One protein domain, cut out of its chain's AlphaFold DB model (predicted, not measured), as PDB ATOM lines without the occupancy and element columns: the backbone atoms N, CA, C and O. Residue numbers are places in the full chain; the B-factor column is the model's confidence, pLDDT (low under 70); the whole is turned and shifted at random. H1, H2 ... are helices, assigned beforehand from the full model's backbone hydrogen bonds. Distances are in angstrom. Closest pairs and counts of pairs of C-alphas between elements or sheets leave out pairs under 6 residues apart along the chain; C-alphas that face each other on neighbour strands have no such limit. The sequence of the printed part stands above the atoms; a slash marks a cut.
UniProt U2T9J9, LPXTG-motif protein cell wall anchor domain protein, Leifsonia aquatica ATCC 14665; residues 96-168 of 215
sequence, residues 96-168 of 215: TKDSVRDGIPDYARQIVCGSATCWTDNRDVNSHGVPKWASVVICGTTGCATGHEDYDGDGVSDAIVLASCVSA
ATOM      1  N   THR A  96      31.988 -20.149 -44.867       95.31
ATOM      2  CA  THR A  96      33.373 -20.636 -44.746       95.31
ATOM      3  C   THR A  96      33.916 -20.597 -43.323       95.31
ATOM      4  O   THR A  96      35.034 -21.054 -43.063       95.31
ATOM      5  N   LYS A  97      33.159 -20.031 -42.379       96.62
ATOM      6  CA  LYS A  97      33.609 -19.926 -40.999       96.62
ATOM      7  C   LYS A  97      33.494 -21.289 -40.320       96.62
ATOM      8  O   LYS A  97      32.396 -21.753 -40.062       96.62
ATOM      9  N   ASP A  98      34.635 -21.885 -39.998       94.88
ATOM     10  CA  ASP A  98      34.749 -23.117 -39.215       94.88
ATOM     11  C   ASP A  98      35.843 -22.929 -38.152       94.88
ATOM     12  O   ASP A  98      37.048 -23.068 -38.400       94.88
ATOM     13  N   SER A  99      35.422 -22.543 -36.949       94.44
ATOM     14  CA  SER A  99      36.295 -22.224 -35.817       94.44
ATOM     15  C   SER A  99      37.080 -23.429 -35.310       94.44
ATOM     16  O   SER A  99      38.085 -23.280 -34.607       94.44
ATOM     17  N   VAL A 100      36.638 -24.632 -35.661       92.69
ATOM     18  CA  VAL A 100      37.130 -25.880 -35.092       92.69
ATOM     19  C   VAL A 100      37.730 -26.843 -36.119       92.69
ATOM     20  O   VAL A 100      38.326 -27.844 -35.718       92.69
ATOM     21  N   ARG A 101      37.699 -26.461 -37.399       92.38
ATOM     22  CA  ARG A 101      38.409 -27.064 -38.536       92.38
ATOM     23  C   ARG A 101      38.084 -28.534 -38.754       92.38
ATOM     24  O   ARG A 101      38.987 -29.355 -38.906       92.38
ATOM     25  N   ASP A 102      36.805 -28.864 -38.739       91.31
ATOM     26  CA  ASP A 102      36.317 -30.209 -39.029       91.31
ATOM     27  C   ASP A 102      35.308 -30.264 -40.182       91.31
ATOM     28  O   ASP A 102      34.730 -31.321 -40.417       91.31
ATOM     29  N   GLY A 103      35.145 -29.175 -40.932       92.12
ATOM     30  CA  GLY A 103      34.335 -29.127 -42.146       92.12
ATOM     31  C   GLY A 103      32.857 -28.821 -41.912       92.12
ATOM     32  O   GLY A 103      32.088 -28.876 -42.865       92.12
ATOM     33  N   ILE A 104      32.448 -28.489 -40.681       94.75
ATOM     34  CA  ILE A 104      31.075 -28.062 -40.372       94.75
ATOM     35  C   ILE A 104      31.078 -26.557 -40.055       94.75
ATOM     36  O   ILE A 104      31.730 -26.162 -39.081       94.75
ATOM     37  N   PRO A 105      30.325 -25.731 -40.808       95.69
ATOM     38  CA  PRO A 105      30.250 -24.291 -40.579       95.69
ATOM     39  C   PRO A 105      29.742 -23.904 -39.180       95.69
ATOM     40  O   PRO A 105      28.849 -24.540 -38.616       95.69
ATOM     41  N   ASP A 106      30.269 -22.805 -38.641       96.56
ATOM     42  CA  ASP A 106      29.962 -22.285 -37.305       96.56
ATOM     43  C   ASP A 106      28.470 -21.976 -37.127       96.56
ATOM     44  O   ASP A 106      27.916 -22.265 -36.067       96.56
ATOM     45  N   TYR A 107      27.806 -21.429 -38.151       96.94
ATOM     46  CA  TYR A 107      26.376 -21.106 -38.083       96.94
ATOM     47  C   TYR A 107      25.520 -22.374 -37.931       96.94
ATOM     48  O   TYR A 107      24.596 -22.411 -37.119       96.94
ATOM     49  N   ALA A 108      25.888 -23.454 -38.632       96.12
ATOM     50  CA  ALA A 108      25.204 -24.737 -38.526       96.12
ATOM     51  C   ALA A 108      25.373 -25.328 -37.119       96.12
ATOM     52  O   ALA A 108      24.411 -25.821 -36.532       96.12
ATOM     53  N   ARG A 109      26.568 -25.209 -36.520       95.38
ATOM     54  CA  ARG A 109      26.783 -25.587 -35.111       95.38
ATOM     55  C   ARG A 109      25.918 -24.754 -34.181       95.38
ATOM     56  O   ARG A 109      25.244 -25.299 -33.314       95.38
ATOM     57  N   GLN A 110      25.915 -23.442 -34.370       96.19
ATOM     58  CA  GLN A 110      25.170 -22.527 -33.522       96.19
ATOM     59  C   GLN A 110      23.682 -22.901 -33.450       96.19
ATOM     60  O   GLN A 110      23.138 -22.939 -32.351       96.19
ATOM     61  N   ILE A 111      23.074 -23.295 -34.572       94.62
ATOM     62  CA  ILE A 111      21.681 -23.767 -34.626       94.62
ATOM     63  C   ILE A 111      21.510 -25.165 -34.009       94.62
ATOM     64  O   ILE A 111      20.540 -25.423 -33.300       94.62
ATOM     65  N   VAL A 112      22.443 -26.091 -34.252       94.44
ATOM     66  CA  VAL A 112      22.321 -27.485 -33.783       94.44
ATOM     67  C   VAL A 112      22.494 -27.619 -32.266       94.44
ATOM     68  O   VAL A 112      21.838 -28.449 -31.638       94.44
ATOM     69  N   CYS A 113      23.394 -26.842 -31.663       92.38
ATOM     70  CA  CYS A 113      23.850 -27.065 -30.283       92.38
ATOM     71  C   CYS A 113      24.112 -25.774 -29.482       92.38
ATOM     72  O   CYS A 113      24.614 -25.850 -28.357       92.38
ATOM     73  N   GLY A 114      23.844 -24.593 -30.047       93.19
ATOM     74  CA  GLY A 114      23.976 -23.310 -29.351       93.19
ATOM     75  C   GLY A 114      25.398 -22.751 -29.241       93.19
ATOM     76  O   GLY A 114      25.607 -21.785 -28.506       93.19
ATOM     77  N   SER A 115      26.392 -23.328 -29.927       94.50
ATOM     78  CA  SER A 115      27.759 -22.787 -29.942       94.50
ATOM     79  C   SER A 115      28.524 -23.127 -31.217       94.50
ATOM     80  O   SER A 115      28.610 -24.295 -31.592       94.50
ATOM     81  N   ALA A 116      29.232 -22.140 -31.772       94.19
ATOM     82  CA  ALA A 116      30.198 -22.300 -32.867       94.19
ATOM     83  C   ALA A 116      31.330 -23.319 -32.602       94.19
ATOM     84  O   ALA A 116      32.044 -23.710 -33.517       94.19
ATOM     85  N   THR A 117      31.535 -23.764 -31.358       93.44
ATOM     86  CA  THR A 117      32.621 -24.703 -31.013       93.44
ATOM     87  C   THR A 117      32.143 -25.997 -30.364       93.44
ATOM     88  O   THR A 117      32.970 -26.814 -29.950       93.44
ATOM     89  N   CYS A 118      30.826 -26.213 -30.274       90.88
ATOM     90  CA  CYS A 118      30.287 -27.442 -29.696       90.88
ATOM     91  C   CYS A 118      30.726 -28.679 -30.487       90.88
ATOM     92  O   CYS A 118      31.179 -28.583 -31.628       90.88
ATOM     93  N   TRP A 119      30.513 -29.859 -29.912       85.88
ATOM     94  CA  TRP A 119      30.669 -31.106 -30.642       85.88
ATOM     95  C   TRP A 119      29.405 -31.442 -31.441       85.88
ATOM     96  O   TRP A 119      28.342 -31.634 -30.860       85.88
ATOM     97  N   THR A 120      29.539 -31.570 -32.756       87.00
ATOM     98  CA  THR A 120      28.544 -32.182 -33.648       87.00
ATOM     99  C   THR A 120      29.296 -32.923 -34.750       87.00
ATOM    100  O   THR A 120      30.439 -32.572 -35.057       87.00
ATOM    101  N   ASP A 121      28.703 -33.998 -35.259       87.94
ATOM    102  CA  ASP A 121      29.263 -34.852 -36.304       87.94
ATOM    103  C   ASP A 121      28.138 -35.562 -37.077       87.94
ATOM    104  O   ASP A 121      26.952 -35.336 -36.832       87.94
ATOM    105  N   ASN A 122      28.500 -36.443 -38.012       90.56
ATOM    106  CA  ASN A 122      27.546 -37.139 -38.882       90.56
ATOM    107  C   ASN A 122      26.658 -38.179 -38.167       90.56
ATOM    108  O   ASN A 122      25.860 -38.841 -38.824       90.56
ATOM    109  N   ARG A 123      26.793 -38.370 -36.847       89.69
ATOM    110  CA  ARG A 123      25.964 -39.300 -36.061       89.69
ATOM    111  C   ARG A 123      24.745 -38.631 -35.437       89.69
ATOM    112  O   ARG A 123      23.808 -39.338 -35.077       89.69
ATOM    113  N   ASP A 124      24.750 -37.307 -35.285       90.69
ATOM    114  CA  ASP A 124      23.580 -36.565 -34.812       90.69
ATOM    115  C   ASP A 124      22.639 -36.304 -35.988       90.69
ATOM    116  O   ASP A 124      22.772 -35.313 -36.706       90.69
ATOM    117  N   VAL A 125      21.735 -37.253 -36.222       94.38
ATOM    118  CA  VAL A 125      20.852 -37.276 -37.390       94.38
ATOM    119  C   VAL A 125      19.413 -36.891 -37.046       94.38
ATOM    120  O   VAL A 125      18.960 -37.034 -35.908       94.38
ATOM    121  N   ASN A 126      18.688 -36.392 -38.043       94.31
ATOM    122  CA  ASN A 126      17.251 -36.152 -37.979       94.31
ATOM    123  C   ASN A 126      16.439 -37.448 -38.221       94.31
ATOM    124  O   ASN A 126      17.000 -38.542 -38.323       94.31
ATOM    125  N   SER A 127      15.108 -37.347 -38.330       96.75
ATOM    126  CA  SER A 127      14.214 -38.497 -38.567       96.75
ATOM    127  C   SER A 127      14.406 -39.193 -39.919       96.75
ATOM    128  O   SER A 127      13.945 -40.320 -40.086       96.75
ATOM    129  N   HIS A 128      15.085 -38.546 -40.864       95.06
ATOM    130  CA  HIS A 128      15.413 -39.084 -42.185       95.06
ATOM    131  C   HIS A 128      16.826 -39.680 -42.252       95.06
ATOM    132  O   HIS A 128      17.218 -40.217 -43.282       95.06
ATOM    133  N   GLY A 129      17.593 -39.630 -41.159       94.69
ATOM    134  CA  GLY A 129      18.967 -40.131 -41.132       94.69
ATOM    135  C   GLY A 129      20.001 -39.160 -41.713       94.69
ATOM    136  O   GLY A 129      21.154 -39.549 -41.884       94.69
ATOM    137  N   VAL A 130      19.625 -37.905 -41.980       95.88
ATOM    138  CA  VAL A 130      20.551 -36.850 -42.416       95.88
ATOM    139  C   VAL A 130      21.185 -36.193 -41.189       95.88
ATOM    140  O   VAL A 130      20.455 -35.896 -40.239       95.88
ATOM    141  N   PRO A 131      22.507 -35.931 -41.169       94.69
ATOM    142  CA  PRO A 131      23.125 -35.151 -40.101       94.69
ATOM    143  C   PRO A 131      22.426 -33.800 -39.918       94.69
ATOM    144  O   PRO A 131      22.244 -33.066 -40.887       94.69
ATOM    145  N   LYS A 132      22.066 -33.432 -38.684       95.25
ATOM    146  CA  LYS A 132      21.309 -32.199 -38.408       95.25
ATOM    147  C   LYS A 132      22.032 -30.944 -38.879       95.25
ATOM    148  O   LYS A 132      21.391 -30.026 -39.374       95.25
ATOM    149  N   TRP A 133      23.360 -30.910 -38.751       95.19
ATOM    150  CA  TRP A 133      24.162 -29.802 -39.267       95.19
ATOM    151  C   TRP A 133      24.024 -29.687 -40.791       95.19
ATOM    152  O   TRP A 133      23.909 -28.581 -41.302       95.19
ATOM    153  N   ALA A 134      23.973 -30.815 -41.508       95.56
ATOM    154  CA  ALA A 134      23.805 -30.829 -42.955       95.56
ATOM    155  C   ALA A 134      22.383 -30.399 -43.330       95.56
ATOM    156  O   ALA A 134      22.220 -29.633 -44.269       95.56
ATOM    157  N   SER A 135      21.364 -30.799 -42.559       95.38
ATOM    158  CA  SER A 135      19.996 -30.295 -42.747       95.38
ATOM    159  C   SER A 135      19.925 -28.770 -42.649       95.38
ATOM    160  O   SER A 135      19.292 -28.136 -43.487       95.38
ATOM    161  N   VAL A 136      20.639 -28.177 -41.687       95.12
ATOM    162  CA  VAL A 136      20.716 -26.717 -41.553       95.12
ATOM    163  C   VAL A 136      21.378 -26.075 -42.773       95.12
ATOM    164  O   VAL A 136      20.894 -25.056 -43.245       95.12
ATOM    165  N   VAL A 137      22.440 -26.666 -43.322       95.38
ATOM    166  CA  VAL A 137      23.091 -26.113 -44.523       95.38
ATOM    167  C   VAL A 137      22.209 -26.259 -45.772       95.38
ATOM    168  O   VAL A 137      22.180 -25.363 -46.603       95.38
ATOM    169  N   ILE A 138      21.480 -27.369 -45.906       94.50
ATOM    170  CA  ILE A 138      20.670 -27.676 -47.100       94.50
ATOM    171  C   ILE A 138      19.376 -26.857 -47.137       94.50
ATOM    172  O   ILE A 138      18.959 -26.403 -48.197       94.50
ATOM    173  N   CYS A 139      18.704 -26.710 -45.994       91.62
ATOM    174  CA  CYS A 139      17.354 -26.140 -45.935       91.62
ATOM    175  C   CYS A 139      17.069 -25.355 -44.643       91.62
ATOM    176  O   CYS A 139      15.920 -25.032 -44.351       91.62
ATOM    177  N   GLY A 140      18.098 -25.045 -43.853       91.38
ATOM    178  CA  GLY A 140      18.039 -24.079 -42.755       91.38
ATOM    179  C   GLY A 140      17.539 -24.597 -41.404       91.38
ATOM    180  O   GLY A 140      17.852 -23.997 -40.377       91.38
ATOM    181  N   THR A 141      16.829 -25.730 -41.344       91.56
ATOM    182  CA  THR A 141      16.414 -26.349 -40.067       91.56
ATOM    183  C   THR A 141      17.084 -27.697 -39.825       91.56
ATOM    184  O   THR A 141      17.566 -28.368 -40.732       91.56
ATOM    185  N   THR A 142      17.086 -28.150 -38.572       94.06
ATOM    186  CA  THR A 142      17.707 -29.427 -38.192       94.06
ATOM    187  C   THR A 142      16.951 -30.658 -38.697       94.06
ATOM    188  O   THR A 142      17.495 -31.757 -38.629       94.06
ATOM    189  N   GLY A 143      15.715 -30.507 -39.184       92.94
ATOM    190  CA  GLY A 143      14.832 -31.620 -39.547       92.94
ATOM    191  C   GLY A 143      14.358 -31.651 -40.999       92.94
ATOM    192  O   GLY A 143      13.773 -32.650 -41.397       92.94
ATOM    193  N   CYS A 144      14.593 -30.596 -41.782       91.81
ATOM    194  CA  CYS A 144      13.989 -30.450 -43.109       91.81
ATOM    195  C   CYS A 144      14.577 -31.379 -44.182       91.81
ATOM    196  O   CYS A 144      13.850 -31.780 -45.086       91.81
ATOM    197  N   ALA A 145      15.863 -31.731 -44.096       95.31
ATOM    198  CA  ALA A 145      16.508 -32.513 -45.146       95.31
ATOM    199  C   ALA A 145      16.154 -34.000 -45.049       95.31
ATOM    200  O   ALA A 145      16.229 -34.617 -43.981       95.31
ATOM    201  N   THR A 146      15.840 -34.582 -46.198       96.25
ATOM    202  CA  THR A 146      15.485 -35.991 -46.383       96.25
ATOM    203  C   THR A 146      16.668 -36.846 -46.826       96.25
ATOM    204  O   THR A 146      16.637 -38.063 -46.661       96.25
ATOM    205  N   GLY A 147      17.723 -36.219 -47.357       95.00
ATOM    206  CA  GLY A 147      18.919 -36.883 -47.871       95.00
ATOM    207  C   GLY A 147      18.849 -37.170 -49.369       95.00
ATOM    208  O   GLY A 147      19.745 -37.828 -49.906       95.00
ATOM    209  N   HIS A 148      17.794 -36.695 -50.033       95.88
ATOM    210  CA  HIS A 148      17.537 -36.847 -51.465       95.88
ATOM    211  C   HIS A 148      17.574 -35.519 -52.225       95.88
ATOM    212  O   HIS A 148      17.328 -35.511 -53.427       95.88
ATOM    213  N   GLU A 149      17.845 -34.414 -51.533       95.44
ATOM    214  CA  GLU A 149      18.052 -33.109 -52.151       95.44
ATOM    215  C   GLU A 149      19.244 -33.196 -53.107       95.44
ATOM    216  O   GLU A 149      20.292 -33.699 -52.719       95.44
ATOM    217  N   ASP A 150      19.036 -32.786 -54.352       95.19
ATOM    218  CA  ASP A 150      20.015 -32.770 -55.444       95.19
ATOM    219  C   ASP A 150      19.758 -31.471 -56.218       95.19
ATOM    220  O   ASP A 150      19.044 -31.446 -57.227       95.19
ATOM    221  N   TYR A 151      20.175 -30.347 -55.628       91.38
ATOM    222  CA  TYR A 151      19.835 -29.019 -56.143       91.38
ATOM    223  C   TYR A 151      20.555 -28.673 -57.450       91.38
ATOM    224  O   TYR A 151      20.024 -27.876 -58.232       91.38
ATOM    225  N   ASP A 152      21.729 -29.254 -57.703       92.62
ATOM    226  CA  ASP A 152      22.480 -29.047 -58.944       92.62
ATOM    227  C   ASP A 152      22.175 -30.092 -60.034       92.62
ATOM    228  O   ASP A 152      22.480 -29.859 -61.210       92.62
ATOM    229  N   GLY A 153      21.470 -31.175 -59.692       96.44
ATOM    230  CA  GLY A 153      20.987 -32.183 -60.629       96.44
ATOM    231  C   GLY A 153      22.096 -33.086 -61.161       96.44
ATOM    232  O   GLY A 153      21.960 -33.624 -62.269       96.44
ATOM    233  N   ASP A 154      23.203 -33.220 -60.429       95.88
ATOM    234  CA  ASP A 154      24.340 -34.050 -60.827       95.88
ATOM    235  C   ASP A 154      24.143 -35.546 -60.503       95.88
ATOM    236  O   ASP A 154      24.913 -36.404 -60.959       95.88
ATOM    237  N   GLY A 155      23.051 -35.880 -59.803       95.62
ATOM    238  CA  GLY A 155      22.682 -37.236 -59.415       95.62
ATOM    239  C   GLY A 155      23.302 -37.701 -58.095       95.62
ATOM    240  O   GLY A 155      23.154 -38.878 -57.741       95.62
ATOM    241  N   VAL A 156      23.989 -36.819 -57.365       94.69
ATOM    242  CA  VAL A 156      24.499 -37.035 -56.010       94.69
ATOM    243  C   VAL A 156      23.752 -36.107 -55.062       94.69
ATOM    244  O   VAL A 156      23.675 -34.909 -55.283       94.69
ATOM    245  N   SER A 157      23.211 -36.643 -53.966       94.81
ATOM    246  CA  SER A 157      22.494 -35.769 -53.043       94.81
ATOM    247  C   SER A 157      23.431 -34.824 -52.290       94.81
ATOM    248  O   SER A 157      24.504 -35.226 -51.822       94.81
ATOM    249  N   ASP A 158      22.978 -33.590 -52.078       94.19
ATOM    250  CA  ASP A 158      23.689 -32.541 -51.352       94.19
ATOM    251  C   ASP A 158      24.111 -33.029 -49.961       94.19
ATOM    252  O   ASP A 158      25.246 -32.836 -49.526       94.19
ATOM    253  N   ALA A 159      23.232 -33.771 -49.280       93.00
ATOM    254  CA  ALA A 159      23.525 -34.382 -47.986       93.00
ATOM    255  C   ALA A 159      24.748 -35.314 -48.014       93.00
ATOM    256  O   ALA A 159      25.524 -35.333 -47.055       93.00
ATOM    257  N   ILE A 160      24.943 -36.076 -49.096       90.62
ATOM    258  CA  ILE A 160      26.102 -36.962 -49.264       90.62
ATOM    259  C   ILE A 160      27.367 -36.140 -49.512       90.62
ATOM    260  O   ILE A 160      28.395 -36.408 -48.881       90.62
ATOM    261  N   VAL A 161      27.294 -35.135 -50.391       92.38
ATOM    262  CA  VAL A 161      28.429 -34.249 -50.698       92.38
ATOM    263  C   VAL A 161      28.905 -33.552 -49.425       92.38
ATOM    264  O   VAL A 161      30.078 -33.663 -49.061       92.38
ATOM    265  N   LEU A 162      27.988 -32.936 -48.680       92.81
ATOM    266  CA  LEU A 162      28.275 -32.267 -47.414       92.81
ATOM    267  C   LEU A 162      28.882 -33.225 -46.385       92.81
ATOM    268  O   LEU A 162      29.937 -32.941 -45.813       92.81
ATOM    269  N   ALA A 163      28.256 -34.385 -46.164       87.19
ATOM    270  CA  ALA A 163      28.735 -35.361 -45.187       87.19
ATOM    271  C   ALA A 163      30.166 -35.844 -45.474       87.19
ATOM    272  O   ALA A 163      30.885 -36.191 -44.533       87.19
ATOM    273  N   SER A 164      30.588 -35.841 -46.744       86.31
ATOM    274  CA  SER A 164      31.937 -36.239 -47.160       86.31
ATOM    275  C   SER A 164      33.030 -35.219 -46.804       86.31
ATOM    276  O   SER A 164      34.190 -35.603 -46.645       86.31
ATOM    277  N   CYS A 165      32.673 -33.946 -46.609       86.06
ATOM    278  CA  CYS A 165      33.606 -32.871 -46.256       86.06
ATOM    279  C   CYS A 165      33.973 -32.852 -44.764       86.06
ATOM    280  O   CYS A 165      34.951 -32.210 -44.371       86.06
ATOM    281  N   VAL A 166      33.210 -33.556 -43.921       86.56
ATOM    282  CA  VAL A 166      33.395 -33.536 -42.466       86.56
ATOM    283  C   VAL A 166      34.530 -34.451 -42.030       86.56
ATOM    284  O   VAL A 166      34.548 -35.657 -42.281       86.56
ATOM    285  N   SER A 167      35.463 -33.888 -41.270       81.75
ATOM    286  CA  SER A 167      36.527 -34.636 -40.616       81.75
ATOM    287  C   SER A 167      36.030 -35.212 -39.297       81.75
ATOM    288  O   SER A 167      35.754 -34.484 -38.343       81.75
ATOM    289  N   ALA A 168      35.960 -36.541 -39.206       69.06
ATOM    290  CA  ALA A 168      35.613 -37.208 -37.959       69.06
ATOM    291  C   ALA A 168      36.606 -36.816 -36.856       69.06
ATOM    292  O   ALA A 168      37.786 -37.186 -36.880       69.06
TER     293      ALA A 168
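AT A GLANCE: This is residues 96 to 168 of the 215 residues of the protein "LPXTG-motif protein cell wall anchor domain protein" of Leifsonia aquatica ATCC 14665 (UniProt U2T9J9). There is little regular structure here: three short helices sit among long loops, with H2 in the middle, touching both H1 and H3. The 73 printed residues have three named helices, in the order H1, H2, H3, with 24 residues in them, under half, and no named strand; the class is all helix. The whole is compact, with a radius of gyration of the C-alphas of 11.3 A and spans of 32 by 22 by 19 A.

HOW THE PARTS SIT: Start at H1, residues 106 to 113; it touches H2, residues 132 to 139, the closest C-alphas, of Ala 108 and Trp 133, being 5.2 A apart. They run opposite ways at a steep tilt of 57 degrees. Then H2 touches H3, residues 158 to 165, opposite ways at a steep tilt of 48 degrees; their closest C-alphas, of Ala 134 and Ala 159, are 6.2 A apart. H1 and H3 are apart. Every O i to N i+4 pair is within hydrogen-bond range in H1 and H2, 3 of 4 in H3.

IN THESE COORDINATES: Find C-alpha 106 at (29.962, -22.285, -37.305); from there H1 runs 10.5 A to C-alpha 113. H2 spans 10.4 A from C-alpha 132 to C-alpha 139, and H3 spans 11.2 A from C-alpha 158 to its last C-alpha; C-alpha 165 is at (33.606, -32.871, -46.256).

THE WHOLE: Both links, residues 114 to 131 and 140 to 157, are long. The C-alphas farthest apart, of Gly 114 and Asp 154, are 33.3 A apart. The printed part has no cut, and pLDDT is under 70 at residue 168.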